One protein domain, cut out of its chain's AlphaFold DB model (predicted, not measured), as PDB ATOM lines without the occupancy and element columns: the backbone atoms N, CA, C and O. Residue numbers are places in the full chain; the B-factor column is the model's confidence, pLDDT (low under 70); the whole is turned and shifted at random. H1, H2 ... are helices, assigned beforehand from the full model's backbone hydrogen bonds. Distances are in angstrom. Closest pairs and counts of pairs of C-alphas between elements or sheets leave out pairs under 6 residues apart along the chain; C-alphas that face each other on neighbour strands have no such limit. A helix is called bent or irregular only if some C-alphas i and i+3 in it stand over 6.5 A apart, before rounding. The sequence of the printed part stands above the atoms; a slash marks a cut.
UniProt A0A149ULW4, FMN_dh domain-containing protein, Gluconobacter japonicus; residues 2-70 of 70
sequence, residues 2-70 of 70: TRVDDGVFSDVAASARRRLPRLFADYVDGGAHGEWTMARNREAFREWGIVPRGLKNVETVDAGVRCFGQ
ATOM      1  N   THR A   2      65.733  94.202  74.333       44.16
ATOM      2  CA  THR A   2      66.223  93.090  75.162       44.16
ATOM      3  C   THR A   2      67.530  92.543  74.594       44.16
ATOM      4  O   THR A   2      67.581  92.144  73.437       44.16
ATOM      5  N   ARG A   3      68.599  92.571  75.393       50.31
ATOM      6  CA  ARG A   3      69.886  91.951  75.058       50.31
ATOM      7  C   ARG A   3      69.668  90.431  75.103       50.31
ATOM      8  O   ARG A   3      69.396  89.909  76.174       50.31
ATOM      9  N   VAL A   4      69.714  89.754  73.954       56.88
ATOM     10  CA  VAL A   4      69.504  88.289  73.817       56.88
ATOM     11  C   VAL A   4      70.838  87.521  73.875       56.88
ATOM     12  O   VAL A   4      70.938  86.396  73.416       56.88
ATOM     13  N   ASP A   5      71.892  88.129  74.418       63.66
ATOM     14  CA  ASP A   5      73.183  87.460  74.594       63.66
ATOM     15  C   ASP A   5      73.502  87.410  76.087       63.66
ATOM     16  O   ASP A   5      73.953  88.393  76.678       63.66
ATOM     17  N   ASP A   6      73.160  86.283  76.701       68.94
ATOM     18  CA  ASP A   6      73.453  85.934  78.090       68.94
ATOM     19  C   ASP A   6      74.850  85.305  78.250       68.94
ATOM     20  O   ASP A   6      75.214  84.885  79.345       68.94
ATOM     21  N   GLY A   7      75.656  85.263  77.180       82.00
ATOM     22  CA  GLY A   7      77.034  84.773  77.205       82.00
ATOM     23  C   GLY A   7      77.169  83.248  77.239       82.00
ATOM     24  O   GLY A   7      78.288  82.731  77.202       82.00
ATOM     25  N   VAL A   8      76.059  82.504  77.229       89.19
ATOM     26  CA  VAL A   8      76.077  81.035  77.333       89.19
ATOM     27  C   VAL A   8      76.885  80.408  76.194       89.19
ATOM     28  O   VAL A   8      77.711  79.520  76.419       89.19
ATOM     29  N   PHE A   9      76.726  80.903  74.964       89.06
ATOM     30  CA  PHE A   9      77.481  80.393  73.816       89.06
ATOM     31  C   PHE A   9      78.981  80.692  73.910       89.06
ATOM     32  O   PHE A   9      79.793  79.840  73.541       89.06
ATOM     33  N   SER A  10      79.370  81.866  74.420       90.44
ATOM     34  CA  SER A  10      80.786  82.195  74.623       90.44
ATOM     35  C   SER A  10      81.431  81.335  75.706       90.44
ATOM     36  O   SER A  10      82.567  80.895  75.528       90.44
ATOM     37  N   ASP A  11      80.707  81.021  76.780       94.00
ATOM     38  CA  ASP A  11      81.221  80.188  77.868       94.00
ATOM     39  C   ASP A  11      81.447  78.742  77.422       94.00
ATOM     40  O   ASP A  11      82.485  78.136  77.721       94.00
ATOM     41  N   VAL A  12      80.504  78.196  76.649       93.62
ATOM     42  CA  VAL A  12      80.641  76.864  76.047       93.62
ATOM     43  C   VAL A  12      81.812  76.839  75.064       93.62
ATOM     44  O   VAL A  12      82.639  75.928  75.143       93.62
ATOM     45  N   ALA A  13      81.950  77.852  74.201       92.69
ATOM     46  CA  ALA A  13      83.074  77.958  73.267       92.69
ATOM     47  C   ALA A  13      84.428  78.048  73.997       92.69
ATOM     48  O   ALA A  13      85.377  77.343  73.651       92.69
ATOM     49  N   ALA A  14      84.516  78.837  75.073       94.25
ATOM     50  CA  ALA A  14      85.718  78.923  75.900       94.25
ATOM     51  C   ALA A  14      86.048  77.581  76.576       94.25
ATOM     52  O   ALA A  14      87.213  77.190  76.666       94.25
ATOM     53  N   SER A  15      85.031  76.846  77.034       96.12
ATOM     54  CA  SER A  15      85.198  75.496  77.579       96.12
ATOM     55  C   SER A  15      85.713  74.509  76.531       96.12
ATOM     56  O   SER A  15      86.633  73.742  76.819       96.12
ATOM     57  N   ALA A  16      85.187  74.567  75.305       95.38
ATOM     58  CA  ALA A  16      85.652  73.747  74.190       95.38
ATOM     59  C   ALA A  16      87.111  74.065  73.821       95.38
ATOM     60  O   ALA A  16      87.929  73.147  73.756       95.38
ATOM     61  N   ARG A  17      87.474  75.351  73.701       95.44
ATOM     62  CA  ARG A  17      88.859  75.790  73.440       95.44
ATOM     63  C   ARG A  17      89.862  75.296  74.485       95.44
ATOM     64  O   ARG A  17      90.989  74.982  74.131       95.44
ATOM     65  N   ARG A  18      89.464  75.192  75.760       95.75
ATOM     66  CA  ARG A  18      90.322  74.635  76.827       95.75
ATOM     67  C   ARG A  18      90.522  73.121  76.725       95.75
ATOM     68  O   ARG A  18      91.495  72.608  77.266       95.75
ATOM     69  N   ARG A  19      89.584  72.400  76.104       97.00
ATOM     70  CA  ARG A  19      89.577  70.928  76.031       97.00
ATOM     71  C   ARG A  19      90.174  70.389  74.733       97.00
ATOM     72  O   ARG A  19      90.645  69.257  74.714       97.00
ATOM     73  N   LEU A  20      90.133  71.169  73.657       96.19
ATOM     74  CA  LEU A  20      90.638  70.766  72.349       96.19
ATOM     75  C   LEU A  20      92.130  71.102  72.199       96.19
ATOM     76  O   LEU A  20      92.552  72.199  72.569       96.19
ATOM     77  N   PRO A  21      92.942  70.213  71.597       97.50
ATOM     78  CA  PRO A  21      94.257  70.595  71.097       97.50
ATOM     79  C   PRO A  21      94.151  71.799  70.151       97.50
ATOM     80  O   PRO A  21      93.225  71.867  69.341       97.50
ATOM     81  N   ARG A  22      95.129  72.716  70.215       94.38
ATOM     82  CA  ARG A  22      95.093  74.012  69.507       94.38
ATOM     83  C   ARG A  22      94.722  73.892  68.027       94.38
ATOM     84  O   ARG A  22      93.871  74.631  67.560       94.38
ATOM     85  N   LEU A  23      95.306  72.920  67.321       96.12
ATOM     86  CA  LEU A  23      95.032  72.679  65.901       96.12
ATOM     87  C   LEU A  23      93.534  72.484  65.612       96.12
ATOM     88  O   LEU A  23      93.018  73.037  64.650       96.12
ATOM     89  N   PHE A  24      92.838  71.708  66.446       96.50
ATOM     90  CA  PHE A  24      91.412  71.438  66.266       96.50
ATOM     91  C   PHE A  24      90.547  72.613  66.713       96.50
ATOM     92  O   PHE A  24      89.531  72.885  66.083       96.50
ATOM     93  N   ALA A  25      90.960  73.322  67.766       95.06
ATOM     94  CA  ALA A  25      90.282  74.538  68.197       95.06
ATOM     95  C   ALA A  25      90.304  75.609  67.091       95.06
ATOM     96  O   ALA A  25      89.260  76.150  66.746       95.06
ATOM     97  N   ASP A  26      91.468  75.850  66.485       93.44
ATOM     98  CA  ASP A  26      91.623  76.831  65.407       93.44
ATOM     99  C   ASP A  26      90.896  76.400  64.124       93.44
ATOM    100  O   ASP A  26      90.348  77.240  63.419       93.44
ATOM    101  N   TYR A  27      90.843  75.096  63.830       93.69
ATOM    102  CA  TYR A  27      90.107  74.581  62.672       93.69
ATOM    103  C   TYR A  27      88.590  74.788  62.785       93.69
ATOM    104  O   TYR A  27      87.935  75.072  61.787       93.69
ATOM    105  N   VAL A  28      88.024  74.622  63.985       94.12
ATOM    106  CA  VAL A  28      86.578  74.770  64.219       94.12
ATOM    107  C   VAL A  28      86.174  76.236  64.348       94.12
ATOM    108  O   VAL A  28      85.151  76.633  63.791       94.12
ATOM    109  N   ASP A  29      86.956  77.033  65.078       91.62
ATOM    110  CA  ASP A  29      86.619  78.433  65.357       91.62
ATOM    111  C   ASP A  29      87.064  79.396  64.243       91.62
ATOM    112  O   ASP A  29      86.589  80.531  64.203       91.62
ATOM    113  N   GLY A  30      87.983  78.965  63.374       91.56
ATOM    114  CA  GLY A  30      88.591  79.794  62.341       91.56
ATOM    115  C   GLY A  30      87.673  80.072  61.151       91.56
ATOM    116  O   GLY A  30      86.987  79.192  60.629       91.56
ATOM    117  N   GLY A  31      87.700  81.316  60.681       92.62
ATOM    118  CA  GLY A  31      87.037  81.758  59.460       92.62
ATOM    119  C   GLY A  31      87.999  81.971  58.289       92.62
ATOM    120  O   GLY A  31      89.213  81.797  58.373       92.62
ATOM    121  N   ALA A  32      87.447  82.396  57.153       94.00
ATOM    122  CA  ALA A  32      88.256  82.775  56.002       94.00
ATOM    123  C   ALA A  32      88.988  84.107  56.250       94.00
ATOM    124  O   ALA A  32      88.355  85.114  56.575       94.00
ATOM    125  N   HIS A  33      90.301  84.127  56.003       93.62
ATOM    126  CA  HIS A  33      91.162  85.313  56.080       93.62
ATOM    127  C   HIS A  33      90.899  86.160  57.343       93.62
ATOM    128  O   HIS A  33      91.032  85.650  58.445       93.62
ATOM    129  N   GLY A  34      90.522  87.435  57.211       93.19
ATOM    130  CA  GLY A  34      90.263  88.336  58.341       93.19
ATOM    131  C   GLY A  34      88.936  88.105  59.073       93.19
ATOM    132  O   GLY A  34      88.520  88.977  59.824       93.19
ATOM    133  N   GLU A  35      88.229  87.003  58.800       95.81
ATOM    134  CA  GLU A  35      87.003  86.564  59.493       95.81
ATOM    135  C   GLU A  35      85.827  87.560  59.469       95.81
ATOM    136  O   GLU A  35      84.813  87.375  60.146       95.81
ATOM    137  N   TRP A  36      85.913  88.591  58.625       97.00
ATOM    138  CA  TRP A  36      84.928  89.668  58.517       97.00
ATOM    139  C   TRP A  36      83.512  89.164  58.256       97.00
ATOM    140  O   TRP A  36      82.562  89.658  58.860       97.00
ATOM    141  N   THR A  37      83.354  88.158  57.394       96.19
ATOM    142  CA  THR A  37      82.040  87.566  57.113       96.19
ATOM    143  C   THR A  37      81.460  86.883  58.349       96.19
ATOM    144  O   THR A  37      80.276  87.039  58.624       96.19
ATOM    145  N   MET A  38      82.280  86.182  59.141       95.25
ATOM    146  CA  MET A  38      81.816  85.551  60.380       95.25
ATOM    147  C   MET A  38      81.349  86.604  61.393       95.25
ATOM    148  O   MET A  38      80.282  86.450  61.989       95.25
ATOM    149  N   ALA A  39      82.115  87.689  61.557       93.56
ATOM    150  CA  ALA A  39      81.732  88.804  62.420       93.56
ATOM    151  C   ALA A  39      80.430  89.469  61.938       93.56
ATOM    152  O   ALA A  39      79.501  89.656  62.725       93.56
ATOM    153  N   ARG A  40      80.321  89.742  60.631       95.69
ATOM    154  CA  ARG A  40      79.129  90.340  60.014       95.69
ATOM    155  C   ARG A  40      77.889  89.456  60.158       95.69
ATOM    156  O   ARG A  40      76.818  89.983  60.429       95.69
ATOM    157  N   ASN A  41      78.024  88.135  60.029       94.75
ATOM    158  CA  ASN A  41      76.912  87.197  60.212       94.75
ATOM    159  C   ASN A  41      76.300  87.300  61.616       94.75
ATOM    160  O   ASN A  41      75.084  87.226  61.757       94.75
ATOM    161  N   ARG A  42      77.127  87.486  62.654       91.94
ATOM    162  CA  ARG A  42      76.649  87.675  64.034       91.94
ATOM    163  C   ARG A  42      76.031  89.056  64.231       91.94
ATOM    164  O   ARG A  42      74.972  89.162  64.841       91.94
ATOM    165  N   GLU A  43      76.679  90.096  63.708       93.69
ATOM    166  CA  GLU A  43      76.196  91.474  63.844       93.69
ATOM    167  C   GLU A  43      74.838  91.679  63.166       93.69
ATOM    168  O   GLU A  43      73.980  92.354  63.726       93.69
ATOM    169  N   ALA A  44      74.588  91.012  62.037       96.00
ATOM    170  CA  ALA A  44      73.325  91.109  61.308       96.00
ATOM    171  C   ALA A  44      72.087  90.798  62.173       96.00
ATOM    172  O   ALA A  44      71.024  91.370  61.951       96.00
ATOM    173  N   PHE A  45      72.197  89.934  63.189       92.12
ATOM    174  CA  PHE A  45      71.076  89.652  64.096       92.12
ATOM    175  C   PHE A  45      70.752  90.819  65.037       92.12
ATOM    176  O   PHE A  45      69.609  90.944  65.471       92.12
ATOM    177  N   ARG A  46      71.726  91.685  65.347       89.81
ATOM    178  CA  ARG A  46      71.541  92.855  66.226       89.81
ATOM    179  C   ARG A  46      70.783  93.990  65.548       89.81
ATOM    180  O   ARG A  46      70.239  94.852  66.233       89.81
ATOM    181  N   GLU A  47      70.720  93.966  64.221       93.75
ATOM    182  CA  GLU A  47      69.938  94.907  63.420       93.75
ATOM    183  C   GLU A  47      68.422  94.691  63.591       93.75
ATOM    184  O   GLU A  47      67.631  95.582  63.281       93.75
ATOM    185  N   TRP A  48      68.005  93.537  64.128       94.44
ATOM    186  CA  TRP A  48      66.602  93.164  64.286       94.44
ATOM    187  C   TRP A  48      66.176  93.084  65.752       94.44
ATOM    188  O   TRP A  48      66.912  92.641  66.631       94.44
ATOM    189  N   GLY A  49      64.929  93.479  66.012       91.88
ATOM    190  CA  GLY A  49      64.285  93.354  67.314       91.88
ATOM    191  C   GLY A  49      62.957  92.613  67.210       91.88
ATOM    192  O   GLY A  49      62.184  92.830  66.278       91.88
ATOM    193  N   ILE A  50      62.666  91.759  68.191       93.56
ATOM    194  CA  ILE A  50      61.353  91.120  68.318       93.56
ATOM    195  C   ILE A  50      60.393  92.118  68.967       93.56
ATOM    196  O   ILE A  50      60.682  92.640  70.044       93.56
ATOM    197  N   VAL A  51      59.237  92.347  68.341       95.56
ATOM    198  CA  VAL A  51      58.126  93.108  68.930       95.56
ATOM    199  C   VAL A  51      57.166  92.120  69.605       95.56
ATOM    200  O   VAL A  51      56.477  91.372  68.902       95.56
ATOM    201  N   PRO A  52      57.107  92.063  70.949       93.94
ATOM    202  CA  PRO A  52      56.254  91.102  71.637       93.94
ATOM    203  C   PRO A  52      54.769  91.401  71.413       93.94
ATOM    204  O   PRO A  52      54.336  92.552  71.463       93.94
ATOM    205  N   ARG A  53      53.967  90.349  71.224       95.25
ATOM    206  CA  ARG A  53      52.502  90.441  71.176       95.25
ATOM    207  C   ARG A  53      51.938  90.061  72.542       95.25
ATOM    208  O   ARG A  53      51.998  88.896  72.924       95.25
ATOM    209  N   GLY A  54      51.427  91.050  73.273       95.88
ATOM    210  CA  GLY A  54      50.868  90.861  74.614       95.88
ATOM    211  C   GLY A  54      49.523  90.129  74.622       95.88
ATOM    212  O   GLY A  54      48.880  89.974  73.585       95.88
ATOM    213  N   LEU A  55      49.100  89.707  75.821       95.69
ATOM    214  CA  LEU A  55      47.806  89.053  76.080       95.69
ATOM    215  C   LEU A  55      47.553  87.802  75.215       95.69
ATOM    216  O   LEU A  55      46.427  87.517  74.809       95.69
ATOM    217  N   LYS A  56      48.614  87.049  74.917       95.38
ATOM    218  CA  LYS A  56      48.545  85.760  74.227       95.38
ATOM    219  C   LYS A  56      48.846  84.641  75.216       95.38
ATOM    220  O   LYS A  56      49.849  84.713  75.919       95.38
ATOM    221  N   ASN A  57      47.994  83.613  75.249       96.00
ATOM    222  CA  ASN A  57      48.328  82.381  75.955       96.00
ATOM    223  C   ASN A  57      49.484  81.691  75.213       96.00
ATOM    224  O   ASN A  57      49.380  81.439  74.013       96.00
ATOM    225  N   VAL A  58      50.574  81.436  75.930       96.06
ATOM    226  CA  VAL A  58      51.790  80.759  75.454       96.06
ATOM    227  C   VAL A  58      52.131  79.547  76.328       96.06
ATOM    228  O   VAL A  58      53.273  79.106  76.354       96.06
ATOM    229  N   GLU A  59      51.147  79.008  77.054       97.38
ATOM    230  CA  GLU A  59      51.280  77.798  77.879       97.38
ATOM    231  C   GLU A  59      51.811  76.603  77.078       97.38
ATOM    232  O   GLU A  59      52.575  75.794  77.593       97.38
ATOM    233  N   THR A  60      51.448  76.509  75.799       97.19
ATOM    234  CA  THR A  60      52.015  75.534  74.867       97.19
ATOM    235  C   THR A  60      52.591  76.260  73.661       97.19
ATOM    236  O   THR A  60      51.897  77.035  72.999       97.19
ATOM    237  N   VAL A  61      53.864  75.995  73.368       95.88
ATOM    238  CA  VAL A  61      54.570  76.492  72.184       95.88
ATOM    239  C   VAL A  61      55.059  75.287  71.393       95.88
ATOM    240  O   VAL A  61      55.857  74.503  71.897       95.88
ATOM    241  N   ASP A  62      54.582  75.156  70.158       95.75
ATOM    242  CA  ASP A  62      55.088  74.174  69.203       95.75
ATOM    243  C   ASP A  62      56.100  74.852  68.271       95.75
ATOM    244  O   ASP A  62      55.766  75.803  67.560       95.75
ATOM    245  N   ALA A  63      57.348  74.388  68.321       96.00
ATOM    246  CA  ALA A  63      58.436  74.830  67.448       96.00
ATOM    247  C   ALA A  63      58.717  73.828  66.311       96.00
ATOM    248  O   ALA A  63      59.696  73.986  65.578       96.00
ATOM    249  N   GLY A  64      57.885  72.791  66.174       96.81
ATOM    250  CA  GLY A  64      57.941  71.838  65.080       96.81
ATOM    251  C   GLY A  64      57.725  72.525  63.735       96.81
ATOM    252  O   GLY A  64      56.872  73.396  63.566       96.81
ATOM    253  N   VAL A  65      58.515  72.122  62.750       96.75
ATOM    254  CA  VAL A  65      58.421  72.621  61.381       96.75
ATOM    255  C   VAL A  65      58.673  71.466  60.425       96.75
ATOM    256  O   VAL A  65      59.509  70.610  60.701       96.75
ATOM    257  N   ARG A  66      57.948  71.445  59.302       97.06
ATOM    258  CA  ARG A  66      58.246  70.538  58.192       97.06
ATOM    259  C   ARG A  66      59.208  71.219  57.232       97.06
ATOM    260  O   ARG A  66      58.870  72.251  56.646       97.06
ATOM    261  N   CYS A  67      60.379  70.640  57.045       96.00
ATOM    262  CA  CYS A  67      61.409  71.106  56.135       96.00
ATOM    263  C   CYS A  67      61.510  70.148  54.945       96.00
ATOM    264  O   CYS A  67      61.788  68.965  55.095       96.00
ATOM    265  N   PHE A  68      61.319  70.669  53.728       96.44
ATOM    266  CA  PHE A  68      61.427  69.880  52.489       96.44
ATOM    267  C   PHE A  68      60.456  68.686  52.414       96.44
ATOM    268  O   PHE A  68      60.793  67.623  51.901       96.44
ATOM    269  N   GLY A  69      59.229  68.880  52.903       93.50
ATOM    270  CA  GLY A  69      58.147  67.894  52.805       93.50
ATOM    271  C   GLY A  69      58.046  66.918  53.978       93.50
ATOM    272  O   GLY A  69      57.115  66.115  53.988       93.50
ATOM    273  N   GLN A  70      58.935  67.022  54.968       76.75
ATOM    274  CA  GLN A  70      58.949  66.194  56.176       76.75
ATOM    275  C   GLN A  70      59.194  67.029  57.424       76.75
ATOM    276  O   GLN A  70      59.976  67.998  57.333       76.75
TER     277      GLN A  70
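Overview. This is residues 2 to 70 of the 70 residues of the protein "FMN_dh domain-containing protein" of Gluconobacter japonicus (UniProt A0A149ULW4). Three helices make an open U with a long tail: H1 is one arm, the short H2 turns back at its far end, and H3 is the other arm, running back with an empty gap between it and H1. Beyond H3 the backbone runs on as a tail without a named element, and residues 51 to 70 of it stick out free. The printed part has 69 residues, with three named helices in the order H1, H2, H3 and no named strand; the class is all helix, though the helices hold 32 of the 69 printed residues, under half. The whole is extended, with a radius of gyration of the C-alphas of 17.9 A, and elongated, with spans of 50 by 31 by 26 A.

Arrangement. H1, residues 8 to 19, and H2, residues 22 to 29, are close but not clearly touching, with 2 pairs of C-alphas within 8 A. Their closest C-alphas are those of Arg 17 and Ala 25, 5.6 A apart. Their lines stand at a shallow tilt of 24 degrees and they run opposite ways; their centres are 12.3 A apart. H3, residues 36 to 47, is apart from H1 and also from H2, with no C-alpha within 8 A of either. In H1 and H2 every O i to N i+4 pair is within hydrogen-bond range, while in H3 5 of 8 are.

Along the chain. H1 begins at Val 8, with its C-alpha at (76.077, 81.035, 77.333), and measures 16.9 A from first to last C-alpha, ending at Arg 19. A tight link of 2 residues leads to H2, which runs from Arg 22, C-alpha at (95.093, 74.012, 69.507), to Asp 29 and measures 10.4 A. A short link of 6 residues leads to H3, from Trp 36 to Glu 47, which measures 16.6 A and ends with C-alpha 47 at (69.938, 94.907, 63.420). No helix is bent or irregular.

Size, cuts and confidence. The two C-alphas farthest apart are those of Leu 23 and Leu 55, 51.0 A. Those of Thr 2 and Gln 70, the first and last printed residues, are 33.7 A apart. Residues 5 to 12, of which 8 to 12 belong to H1, stand free, as do residues 32 to 37 and 51 to 70. The body without these stretches has 35 residues and spans 38 by 19 by 8 A. Residues 48 to 70 hold no named element, and their C-alphas lie 14 to 28 A from the mean of all C-alphas. The printed part has no cut, no link between helices is long, and residue 70 is the chain's last. The mean pLDDT of the printed part is 91.4; residues 2 to 6 are under 70, where the model's confidence is low.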